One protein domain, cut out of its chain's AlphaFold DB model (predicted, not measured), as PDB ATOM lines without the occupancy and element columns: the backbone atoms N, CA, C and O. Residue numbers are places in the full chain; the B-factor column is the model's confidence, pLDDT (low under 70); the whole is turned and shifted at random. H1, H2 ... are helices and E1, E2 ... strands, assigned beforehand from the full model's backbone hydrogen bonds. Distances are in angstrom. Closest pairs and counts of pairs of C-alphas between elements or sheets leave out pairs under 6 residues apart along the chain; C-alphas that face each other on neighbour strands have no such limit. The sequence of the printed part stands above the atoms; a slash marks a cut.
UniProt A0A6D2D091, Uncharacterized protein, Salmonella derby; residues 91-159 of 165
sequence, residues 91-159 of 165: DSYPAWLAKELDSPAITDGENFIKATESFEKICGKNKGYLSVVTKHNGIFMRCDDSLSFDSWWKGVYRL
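This is residues 91 to 159 of the 165 residues of an uncharacterized protein of Salmonella derby (UniProt A0A6D2D091). A small, strongly twisted sheet of four strands makes the middle of this domain, and a single helix, H1, slants away from it, meeting it only with residues 119 to 123. The start of the helix and the long loop of residues 143 to 155 lie toward opposite ends of the longest axis. The printed part has 69 residues, with E1, H1, E2, E3 and E4 in that order along the chain; the sheet is mixed, in the order E1, E4, E3, E2. The class is mixed, helices and strands, though under half of the residues, 33 of 69, are in named elements. The whole is compact, with a radius of gyration of the C-alphas of 11.9 A, and flat in outline, spanning 35 by 30 by 16 A.

Start at C-alpha 91, at (68.019, -36.596, -52.421), and go on to Lys 99, where strand E1 begins at (66.852, -21.896, -41.467); it covers residues 99 to 102. After a short link of 6 residues, find C-alpha 109 at (86.402, -17.672, -56.741); from there helix H1, residues 109 to 123, runs 20.7 A to C-alpha 123 at (78.943, -20.371, -37.592). Another short link, of 7 residues, leads to E2, residues 131 to 135, which is 12.7 A long. A tight link of 2 residues follows, and then you reach E3, residues 138 to 142, 13.1 A from first to last C-alpha. After 13 more residues comes E4, residues 156 to 159, which is 9.7 A long and ends with C-alpha 159 at (71.026, -21.054, -48.877).

Look first at the sheet, whose edge strands are E1 and E2 and whose inner strands are E4 and E3. E1 and E4 are parallel, with 36 degrees between their directions; the C-alphas of Lys 99 and Tyr 157 face each other at 4.5 A, and N 158 and O 99 are within hydrogen-bond range at 2.8 A. E4 and E3 are antiparallel at 143 degrees; N 157 and O 141 are 2.8 A apart, and so are N 159 and O 139. E3 and E2 are antiparallel at 161 degrees, with N 142 and O 131 at 2.7 A and N 133 and O 140 at 2.8 A. E2 and E3 form a hairpin, and E3 and E4 form another. E2, E3 and E4 together make a meander, each strand the antiparallel neighbour of the one before. E1 and E2 are apart. E1, H1 and E2 form a split strand-helix-strand unit, two strands of one sheet that are not neighbours, with a helix between them in the chain and E4 and E3 between them in the sheet; its crossover is right-handed. H1 is on the sheet but only grazes it, with residues 119 to 123 and 6 pairs of C-alphas within 10 A. In the backbone of H1 every O i to N i+4 pair is within hydrogen-bond range.

The two C-alphas farthest apart are those of Asp 108 and Phe 149, at 36.1 A, while the first and last printed C-alphas, of Asp 91 and Leu 159, are 16.2 A apart. The printed part has no cut. The link from E3 to E4 is long; in it, residues 143 to 155, the C-alphas lie 6 to 18 A from the mean of all C-alphas. The sheet's C-alphas lie up to 5.1 A off their best plane. Read the B-factor column for the model's confidence: the mean pLDDT of the printed part is 72.3, and 25 residues are under 70, namely 102 to 116, of which 109 to 116 belong to H1, then 125 to 128, 145 to 149, and 151.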
ATOM      1  N   ASP A  91      67.882 -37.524 -51.285       81.44
ATOM      2  CA  ASP A  91      68.019 -36.596 -52.421       81.44
ATOM      3  C   ASP A  91      67.463 -35.194 -52.126       81.44
ATOM      4  O   ASP A  91      67.849 -34.205 -52.752       81.44
ATOM      5  N   SER A  92      66.580 -35.095 -51.131       83.88
ATOM      6  CA  SER A  92      65.964 -33.854 -50.661       83.88
ATOM      7  C   SER A  92      66.037 -33.748 -49.140       83.88
ATOM      8  O   SER A  92      65.758 -34.727 -48.447       83.88
ATOM      9  N   TYR A  93      66.326 -32.552 -48.622       81.56
ATOM     10  CA  TYR A  93      66.391 -32.298 -47.177       81.56
ATOM     11  C   TYR A  93      65.163 -31.512 -46.679       81.56
ATOM     12  O   TYR A  93      64.754 -30.564 -47.350       81.56
ATOM     13  N   PRO A  94      64.546 -31.835 -45.526       83.06
ATOM     14  CA  PRO A  94      63.334 -31.149 -45.080       83.06
ATOM     15  C   PRO A  94      63.545 -29.638 -44.876       83.06
ATOM     16  O   PRO A  94      64.323 -29.213 -44.027       83.06
ATOM     17  N   ALA A  95      62.826 -28.802 -45.632       79.38
ATOM     18  CA  ALA A  95      63.037 -27.350 -45.616       79.38
ATOM     19  C   ALA A  95      62.656 -26.689 -44.280       79.38
ATOM     20  O   ALA A  95      63.288 -25.721 -43.887       79.38
ATOM     21  N   TRP A  96      61.671 -27.231 -43.556       82.31
ATOM     22  CA  TRP A  96      61.269 -26.742 -42.227       82.31
ATOM     23  C   TRP A  96      62.352 -26.931 -41.160       82.31
ATOM     24  O   TRP A  96      62.285 -26.323 -40.092       82.31
ATOM     25  N   LEU A  97      63.334 -27.784 -41.440       80.56
ATOM     26  CA  LEU A  97      64.428 -28.093 -40.537       80.56
ATOM     27  C   LEU A  97      65.630 -27.161 -40.739       80.56
ATOM     28  O   LEU A  97      66.427 -26.955 -39.826       80.56
ATOM     29  N   ALA A  98      65.729 -26.557 -41.922       82.50
ATOM     30  CA  ALA A  98      66.794 -25.641 -42.284       82.50
ATOM     31  C   ALA A  98      66.326 -24.186 -42.159       82.50
ATOM     32  O   ALA A  98      65.282 -23.803 -42.684       82.50
ATOM     33  N   LYS A  99      67.124 -23.340 -41.503       82.88
ATOM     34  CA  LYS A  99      66.852 -21.896 -41.467       82.88
ATOM     35  C   LYS A  99      67.224 -21.263 -42.797       82.88
ATOM     36  O   LYS A  99      68.297 -21.529 -43.325       82.88
ATOM     37  N   GLU A 100      66.371 -20.405 -43.330       80.44
ATOM     38  CA  GLU A 100      66.709 -19.682 -44.552       80.44
ATOM     39  C   GLU A 100      67.855 -18.704 -44.286       80.44
ATOM     40  O   GLU A 100      67.845 -17.967 -43.296       80.44
ATOM     41  N   LEU A 101      68.854 -18.733 -45.161       76.12
ATOM     42  CA  LEU A 101      70.000 -17.846 -45.109       76.12
ATOM     43  C   LEU A 101      70.241 -17.281 -46.506       76.12
ATOM     44  O   LEU A 101      70.439 -18.030 -47.463       76.12
ATOM     45  N   ASP A 102      70.221 -15.957 -46.613       68.25
ATOM     46  CA  ASP A 102      70.574 -15.273 -47.851       68.25
ATOM     47  C   ASP A 102      72.076 -15.457 -48.088       68.25
ATOM     48  O   ASP A 102      72.907 -14.948 -47.331       68.25
ATOM     49  N   SER A 103      72.428 -16.234 -49.115       62.91
ATOM     50  CA  SER A 103      73.825 -16.430 -49.490       62.91
ATOM     51  C   SER A 103      74.280 -15.258 -50.354       62.91
ATOM     52  O   SER A 103      73.557 -14.881 -51.284       62.91
ATOM     53  N   PRO A 104      75.488 -14.705 -50.137       58.91
ATOM     54  CA  PRO A 104      76.100 -13.846 -51.140       58.91
ATOM     55  C   PRO A 104      76.210 -14.618 -52.464       58.91
ATOM     56  O   PRO A 104      76.394 -15.839 -52.466       58.91
ATOM     57  N   ALA A 105      76.038 -13.914 -53.585       52.91
ATOM     58  CA  ALA A 105      76.118 -14.490 -54.921       52.91
ATOM     59  C   ALA A 105      77.492 -15.151 -55.113       52.91
ATOM     60  O   ALA A 105      78.516 -14.469 -55.139       52.91
ATOM     61  N   ILE A 106      77.530 -16.479 -55.225       54.44
ATOM     62  CA  ILE A 106      78.766 -17.212 -55.508       54.44
ATOM     63  C   ILE A 106      78.932 -17.232 -57.029       54.44
ATOM     64  O   ILE A 106      78.583 -18.208 -57.682       54.44
ATOM     65  N   THR A 107      79.379 -16.117 -57.604       50.19
ATOM     66  CA  THR A 107      79.643 -16.016 -59.051       50.19
ATOM     67  C   THR A 107      81.112 -16.243 -59.404       50.19
ATOM     68  O   THR A 107      81.389 -16.667 -60.517       50.19
ATOM     69  N   ASP A 108      82.043 -16.035 -58.461       46.19
ATOM     70  CA  ASP A 108      83.494 -16.050 -58.706       46.19
ATOM     71  C   ASP A 108      84.290 -16.617 -57.516       46.19
ATOM     72  O   ASP A 108      83.828 -16.595 -56.372       46.19
ATOM     73  N   GLY A 109      85.522 -17.080 -57.764       50.78
ATOM     74  CA  GLY A 109      86.402 -17.672 -56.741       50.78
ATOM     75  C   GLY A 109      86.724 -16.746 -55.556       50.78
ATOM     76  O   GLY A 109      86.797 -17.209 -54.421       50.78
ATOM     77  N   GLU A 110      86.829 -15.429 -55.773       55.50
ATOM     78  CA  GLU A 110      86.977 -14.449 -54.680       55.50
ATOM     79  C   GLU A 110      85.685 -14.267 -53.863       55.50
ATOM     80  O   GLU A 110      85.733 -14.047 -52.649       55.50
ATOM     81  N   ASN A 111      84.519 -14.403 -54.504       60.28
ATOM     82  CA  ASN A 111      83.219 -14.351 -53.832       60.28
ATOM     83  C   ASN A 111      82.970 -15.620 -53.008       60.28
ATOM     84  O   ASN A 111      82.330 -15.543 -51.961       60.28
ATOM     85  N   PHE A 112      83.533 -16.762 -53.418       58.19
ATOM     86  CA  PHE A 112      83.507 -17.997 -52.635       58.19
ATOM     87  C   PHE A 112      84.273 -17.853 -51.314       58.19
ATOM     88  O   PHE A 112      83.733 -18.217 -50.274       58.19
ATOM     89  N   ILE A 113      85.468 -17.245 -51.325       60.59
ATOM     90  CA  ILE A 113      86.269 -17.015 -50.105       60.59
ATOM     91  C   ILE A 113      85.522 -16.095 -49.123       60.59
ATOM     92  O   ILE A 113      85.412 -16.403 -47.932       60.59
ATOM     93  N   LYS A 114      84.924 -15.006 -49.623       64.38
ATOM     94  CA  LYS A 114      84.090 -14.097 -48.812       64.38
ATOM     95  C   LYS A 114      82.807 -14.766 -48.302       64.38
ATOM     96  O   LYS A 114      82.347 -14.456 -47.200       64.38
ATOM     97  N   ALA A 115      82.229 -15.681 -49.081       66.69
ATOM     98  CA  ALA A 115      81.081 -16.478 -48.664       66.69
ATOM     99  C   ALA A 115      81.468 -17.443 -47.538       66.69
ATOM    100  O   ALA A 115      80.787 -17.465 -46.517       66.69
ATOM    101  N   THR A 116      82.590 -18.160 -47.659       68.25
ATOM    102  CA  THR A 116      83.095 -19.050 -46.603       68.25
ATOM    103  C   THR A 116      83.428 -18.301 -45.318       68.25
ATOM    104  O   THR A 116      83.024 -18.754 -44.255       68.25
ATOM    105  N   GLU A 117      84.044 -17.120 -45.388       71.38
ATOM    106  CA  GLU A 117      84.313 -16.294 -44.199       71.38
ATOM    107  C   GLU A 117      83.008 -15.806 -43.538       71.38
ATOM    108  O   GLU A 117      82.852 -15.822 -42.313       71.38
ATOM    109  N   SER A 118      82.011 -15.436 -44.349       72.25
ATOM    110  CA  SER A 118      80.676 -15.074 -43.854       72.25
ATOM    111  C   SER A 118      79.972 -16.266 -43.201       72.25
ATOM    112  O   SER A 118      79.360 -16.121 -42.138       72.25
ATOM    113  N   PHE A 119      80.089 -17.454 -43.793       75.06
ATOM    114  CA  PHE A 119      79.555 -18.698 -43.252       75.06
ATOM    115  C   PHE A 119      80.248 -19.098 -41.952       75.06
ATOM    116  O   PHE A 119      79.560 -19.425 -40.988       75.06
ATOM    117  N   GLU A 120      81.572 -18.978 -41.864       73.88
ATOM    118  CA  GLU A 120      82.332 -19.192 -40.629       73.88
ATOM    119  C   GLU A 120      81.917 -18.213 -39.527       73.88
ATOM    120  O   GLU A 120      81.779 -18.609 -38.368       73.88
ATOM    121  N   LYS A 121      81.614 -16.957 -39.867       75.50
ATOM    122  CA  LYS A 121      81.117 -15.963 -38.904       75.50
ATOM    123  C   LYS A 121      79.700 -16.265 -38.404       75.50
ATOM    124  O   LYS A 121      79.433 -16.118 -37.211       75.50
ATOM    125  N   ILE A 122      78.801 -16.707 -39.287       76.25
ATOM    126  CA  ILE A 122      77.450 -17.197 -38.925       76.25
ATOM    127  C   ILE A 122      77.563 -18.461 -38.082       76.25
ATOM    128  O   ILE A 122      76.774 -18.724 -37.166       76.25
ATOM    129  N   CYS A 123      78.584 -19.249 -38.389       74.81
ATOM    130  CA  CYS A 123      78.943 -20.371 -37.592       74.81
ATOM    131  C   CYS A 123      79.360 -19.900 -36.172       74.81
ATOM    132  O   CYS A 123      78.723 -20.267 -35.175       74.81
ATOM    133  N   GLY A 124      80.290 -18.965 -36.054       72.19
ATOM    134  CA  GLY A 124      80.832 -18.524 -34.773       72.19
ATOM    135  C   GLY A 124      81.840 -19.534 -34.214       72.19
ATOM    136  O   GLY A 124      82.173 -20.523 -34.856       72.19
ATOM    137  N   LYS A 125      82.331 -19.303 -32.989       61.84
ATOM    138  CA  LYS A 125      83.491 -20.017 -32.406       61.84
ATOM    139  C   LYS A 125      83.285 -21.501 -32.047       61.84
ATOM    140  O   LYS A 125      84.232 -22.136 -31.604       61.84
ATOM    141  N   ASN A 126      82.077 -22.046 -32.185       57.06
ATOM    142  CA  ASN A 126      81.687 -23.331 -31.583       57.06
ATOM    143  C   ASN A 126      81.386 -24.440 -32.595       57.06
ATOM    144  O   ASN A 126      80.459 -25.216 -32.379       57.06
ATOM    145  N   LYS A 127      82.088 -24.505 -33.725       58.28
ATOM    146  CA  LYS A 127      81.605 -25.317 -34.842       58.28
ATOM    147  C   LYS A 127      82.656 -26.250 -35.397       58.28
ATOM    148  O   LYS A 127      83.783 -25.842 -35.654       58.28
ATOM    149  N   GLY A 128      82.261 -27.518 -35.475       64.06
ATOM    150  CA  GLY A 128      83.018 -28.584 -36.101       64.06
ATOM    151  C   GLY A 128      83.139 -28.368 -37.607       64.06
ATOM    152  O   GLY A 128      83.230 -27.246 -38.097       64.06
ATOM    153  N   TYR A 129      83.171 -29.459 -38.364       70.00
ATOM    154  CA  TYR A 129      83.420 -29.378 -39.799       70.00
ATOM    155  C   TYR A 129      82.225 -28.739 -40.522       70.00
ATOM    156  O   TYR A 129      81.113 -29.271 -40.467       70.00
ATOM    157  N   LEU A 130      82.446 -27.596 -41.176       76.12
ATOM    158  CA  LEU A 130      81.445 -26.945 -42.017       76.12
ATOM    159  C   LEU A 130      81.242 -27.771 -43.289       76.12
ATOM    160  O   LEU A 130      82.203 -28.146 -43.958       76.12
ATOM    161  N   SER A 131      79.987 -28.041 -43.634       77.94
ATOM    162  CA  SER A 131      79.622 -28.859 -44.790       77.94
ATOM    163  C   SER A 131      78.545 -28.160 -45.609       77.94
ATOM    164  O   SER A 131      77.527 -27.730 -45.068       77.94
ATOM    165  N   VAL A 132      78.763 -28.024 -46.917       79.06
ATOM    166  CA  VAL A 132      77.782 -27.473 -47.861       79.06
ATOM    167  C   VAL A 132      77.428 -28.562 -48.860       79.06
ATOM    168  O   VAL A 132      78.311 -29.128 -49.501       79.06
ATOM    169  N   VAL A 133      76.138 -28.863 -48.987       80.19
ATOM    170  CA  VAL A 133      75.638 -29.946 -49.836       80.19
ATOM    171  C   VAL A 133      74.520 -29.429 -50.731       80.19
ATOM    172  O   VAL A 133      73.533 -28.861 -50.261       80.19
ATOM    173  N   THR A 134      74.658 -29.671 -52.030       81.38
ATOM    174  CA  THR A 134      73.606 -29.421 -53.017       81.38
ATOM    175  C   THR A 134      72.672 -30.627 -53.081       81.38
ATOM    176  O   THR A 134      73.117 -31.759 -53.263       81.38
ATOM    177  N   LYS A 135      71.372 -30.383 -52.918       82.94
ATOM    178  CA  LYS A 135      70.283 -31.369 -52.988       82.94
ATOM    179  C   LYS A 135      69.266 -30.931 -54.045       82.94
ATOM    180  O   LYS A 135      69.286 -29.784 -54.489       82.94
ATOM    181  N   HIS A 136      68.331 -31.805 -54.420       81.56
ATOM    182  CA  HIS A 136      67.313 -31.471 -55.430       81.56
ATOM    183  C   HIS A 136      66.449 -30.260 -55.061       81.56
ATOM    184  O   HIS A 136      66.002 -29.529 -55.936       81.56
ATOM    185  N   ASN A 137      66.222 -30.026 -53.769       82.69
ATOM    186  CA  ASN A 137      65.374 -28.939 -53.287       82.69
ATOM    187  C   ASN A 137      66.143 -27.689 -52.813       82.69
ATOM    188  O   ASN A 137      65.541 -26.776 -52.231       82.69
ATOM    189  N   GLY A 138      67.452 -27.625 -53.069       81.19
ATOM    190  CA  GLY A 138      68.283 -26.449 -52.811       81.19
ATOM    191  C   GLY A 138      69.670 -26.784 -52.271       81.19
ATOM    192  O   GLY A 138      70.075 -27.942 -52.190       81.19
ATOM    193  N   ILE A 139      70.395 -25.739 -51.881       83.12
ATOM    194  CA  ILE A 139      71.726 -25.852 -51.282       83.12
ATOM    195  C   ILE A 139      71.588 -25.709 -49.769       83.12
ATOM    196  O   ILE A 139      70.952 -24.771 -49.281       83.12
ATOM    197  N   PHE A 140      72.180 -26.640 -49.025       83.81
ATOM    198  CA  PHE A 140      72.126 -26.668 -47.570       83.81
ATOM    199  C   PHE A 140      73.526 -26.524 -46.986       83.81
ATOM    200  O   PHE A 140      74.448 -27.236 -47.373       83.81
ATOM    201  N   MET A 141      73.672 -25.608 -46.037       82.69
ATOM    202  CA  MET A 141      74.892 -25.379 -45.277       82.69
ATOM    203  C   MET A 141      74.703 -25.896 -43.856       82.69
ATOM    204  O   MET A 141      73.703 -25.606 -43.198       82.69
ATOM    205  N   ARG A 142      75.696 -26.627 -43.364       82.06
ATOM    206  CA  ARG A 142      75.743 -27.182 -42.018       82.06
ATOM    207  C   ARG A 142      76.990 -26.681 -41.331       82.06
ATOM    208  O   ARG A 142      78.099 -26.787 -41.840       82.06
ATOM    209  N   CYS A 143      76.771 -26.108 -40.168       78.38
ATOM    210  CA  CYS A 143      77.803 -25.507 -39.358       78.38
ATOM    211  C   CYS A 143      78.599 -26.527 -38.534       78.38
ATOM    212  O   CYS A 143      79.696 -26.215 -38.099       78.38
ATOM    213  N   ASP A 144      78.045 -27.710 -38.274       75.56
ATOM    214  CA  ASP A 144      78.745 -28.782 -37.577       75.56
ATOM    215  C   ASP A 144      78.293 -30.129 -38.139       75.56
ATOM    216  O   ASP A 144      77.124 -30.512 -38.025       75.56
ATOM    217  N   ASP A 145      79.217 -30.839 -38.782       69.56
ATOM    218  CA  ASP A 145      78.946 -32.163 -39.328       69.56
ATOM    219  C   ASP A 145      79.089 -33.299 -38.295       69.56
ATOM    220  O   ASP A 145      78.902 -34.470 -38.628       69.56
ATOM    221  N   SER A 146      79.339 -32.976 -37.023       69.94
ATOM    222  CA  SER A 146      79.343 -33.955 -35.936       69.94
ATOM    223  C   SER A 146      77.928 -34.402 -35.525       69.94
ATOM    224  O   SER A 146      76.916 -33.729 -35.756       69.94
ATOM    225  N   LEU A 147      77.835 -35.601 -34.943       67.38
ATOM    226  CA  LEU A 147      76.596 -36.112 -34.359       67.38
ATOM    227  C   LEU A 147      76.415 -35.492 -32.966       67.38
ATOM    228  O   LEU A 147      77.107 -35.881 -32.026       67.38
ATOM    229  N   SER A 148      75.454 -34.579 -32.820       68.19
ATOM    230  CA  SER A 148      75.068 -34.014 -31.523       68.19
ATOM    231  C   SER A 148      73.559 -34.133 -31.293       68.19
ATOM    232  O   SER A 148      72.772 -34.365 -32.212       68.19
ATOM    233  N   PHE A 149      73.131 -33.984 -30.039       67.00
ATOM    234  CA  PHE A 149      71.714 -34.020 -29.653       67.00
ATOM    235  C   PHE A 149      70.868 -32.928 -30.339       67.00
ATOM    236  O   PHE A 149      69.660 -33.068 -30.520       67.00
ATOM    237  N   ASP A 150      71.504 -31.823 -30.713       71.12
ATOM    238  CA  ASP A 150      70.886 -30.657 -31.332       71.12
ATOM    239  C   ASP A 150      71.298 -30.439 -32.795       71.12
ATOM    240  O   ASP A 150      70.841 -29.472 -33.409       71.12
ATOM    241  N   SER A 151      72.087 -31.349 -33.380       69.75
ATOM    242  CA  SER A 151      72.618 -31.218 -34.747       69.75
ATOM    243  C   SER A 151      71.527 -31.147 -35.810       69.75
ATOM    244  O   SER A 151      71.734 -30.573 -36.874       69.75
ATOM    245  N   TRP A 152      70.360 -31.729 -35.529       71.12
ATOM    246  CA  TRP A 152      69.244 -31.768 -36.466       71.12
ATOM    247  C   TRP A 152      68.555 -30.410 -36.637       71.12
ATOM    248  O   TRP A 152      67.959 -30.189 -37.677       71.12
ATOM    249  N   TRP A 153      68.637 -29.484 -35.673       71.50
ATOM    250  CA  TRP A 153      67.933 -28.189 -35.746       71.50
ATOM    251  C   TRP A 153      68.833 -26.970 -35.533       71.50
ATOM    252  O   TRP A 153      68.462 -25.846 -35.892       71.50
ATOM    253  N   LYS A 154      70.018 -27.149 -34.941       74.31
ATOM    254  CA  LYS A 154      70.995 -26.072 -34.795       74.31
ATOM    255  C   LYS A 154      72.044 -26.152 -35.886       74.31
ATOM    256  O   LYS A 154      72.750 -27.138 -36.029       74.31
ATOM    257  N   GLY A 155      72.208 -25.037 -36.590       74.25
ATOM    258  CA  GLY A 155      73.308 -24.872 -37.529       74.25
ATOM    259  C   GLY A 155      73.062 -25.470 -38.910       74.25
ATOM    260  O   GLY A 155      74.023 -25.570 -39.662       74.25
ATOM    261  N   VAL A 156      71.821 -25.831 -39.248       82.31
ATOM    262  CA  VAL A 156      71.420 -26.200 -40.610       82.31
ATOM    263  C   VAL A 156      70.723 -25.013 -41.271       82.31
ATOM    264  O   VAL A 156      69.759 -24.463 -40.731       82.31
ATOM    265  N   TYR A 157      71.215 -24.621 -42.440       83.38
ATOM    266  CA  TYR A 157      70.739 -23.473 -43.197       83.38
ATOM    267  C   TYR A 157      70.434 -23.859 -44.640       83.38
ATOM    268  O   TYR A 157      71.181 -24.619 -45.249       83.38
ATOM    269  N   ARG A 158      69.354 -23.318 -45.197       84.12
ATOM    270  CA  ARG A 158      69.041 -23.387 -46.622       84.12
ATOM    271  C   ARG A 158      69.516 -22.093 -47.263       84.12
ATOM    272  O   ARG A 158      69.014 -21.023 -46.919       84.12
ATOM    273  N   LEU A 159      70.471 -22.199 -48.174       80.38
ATOM    274  CA  LEU A 159      71.026 -21.054 -48.877       80.38
ATOM    275  C   LEU A 159      70.064 -20.617 -49.983       80.38
ATOM    276  O   LEU A 159      69.725 -21.413 -50.862       80.38
TER     277      LEU A 159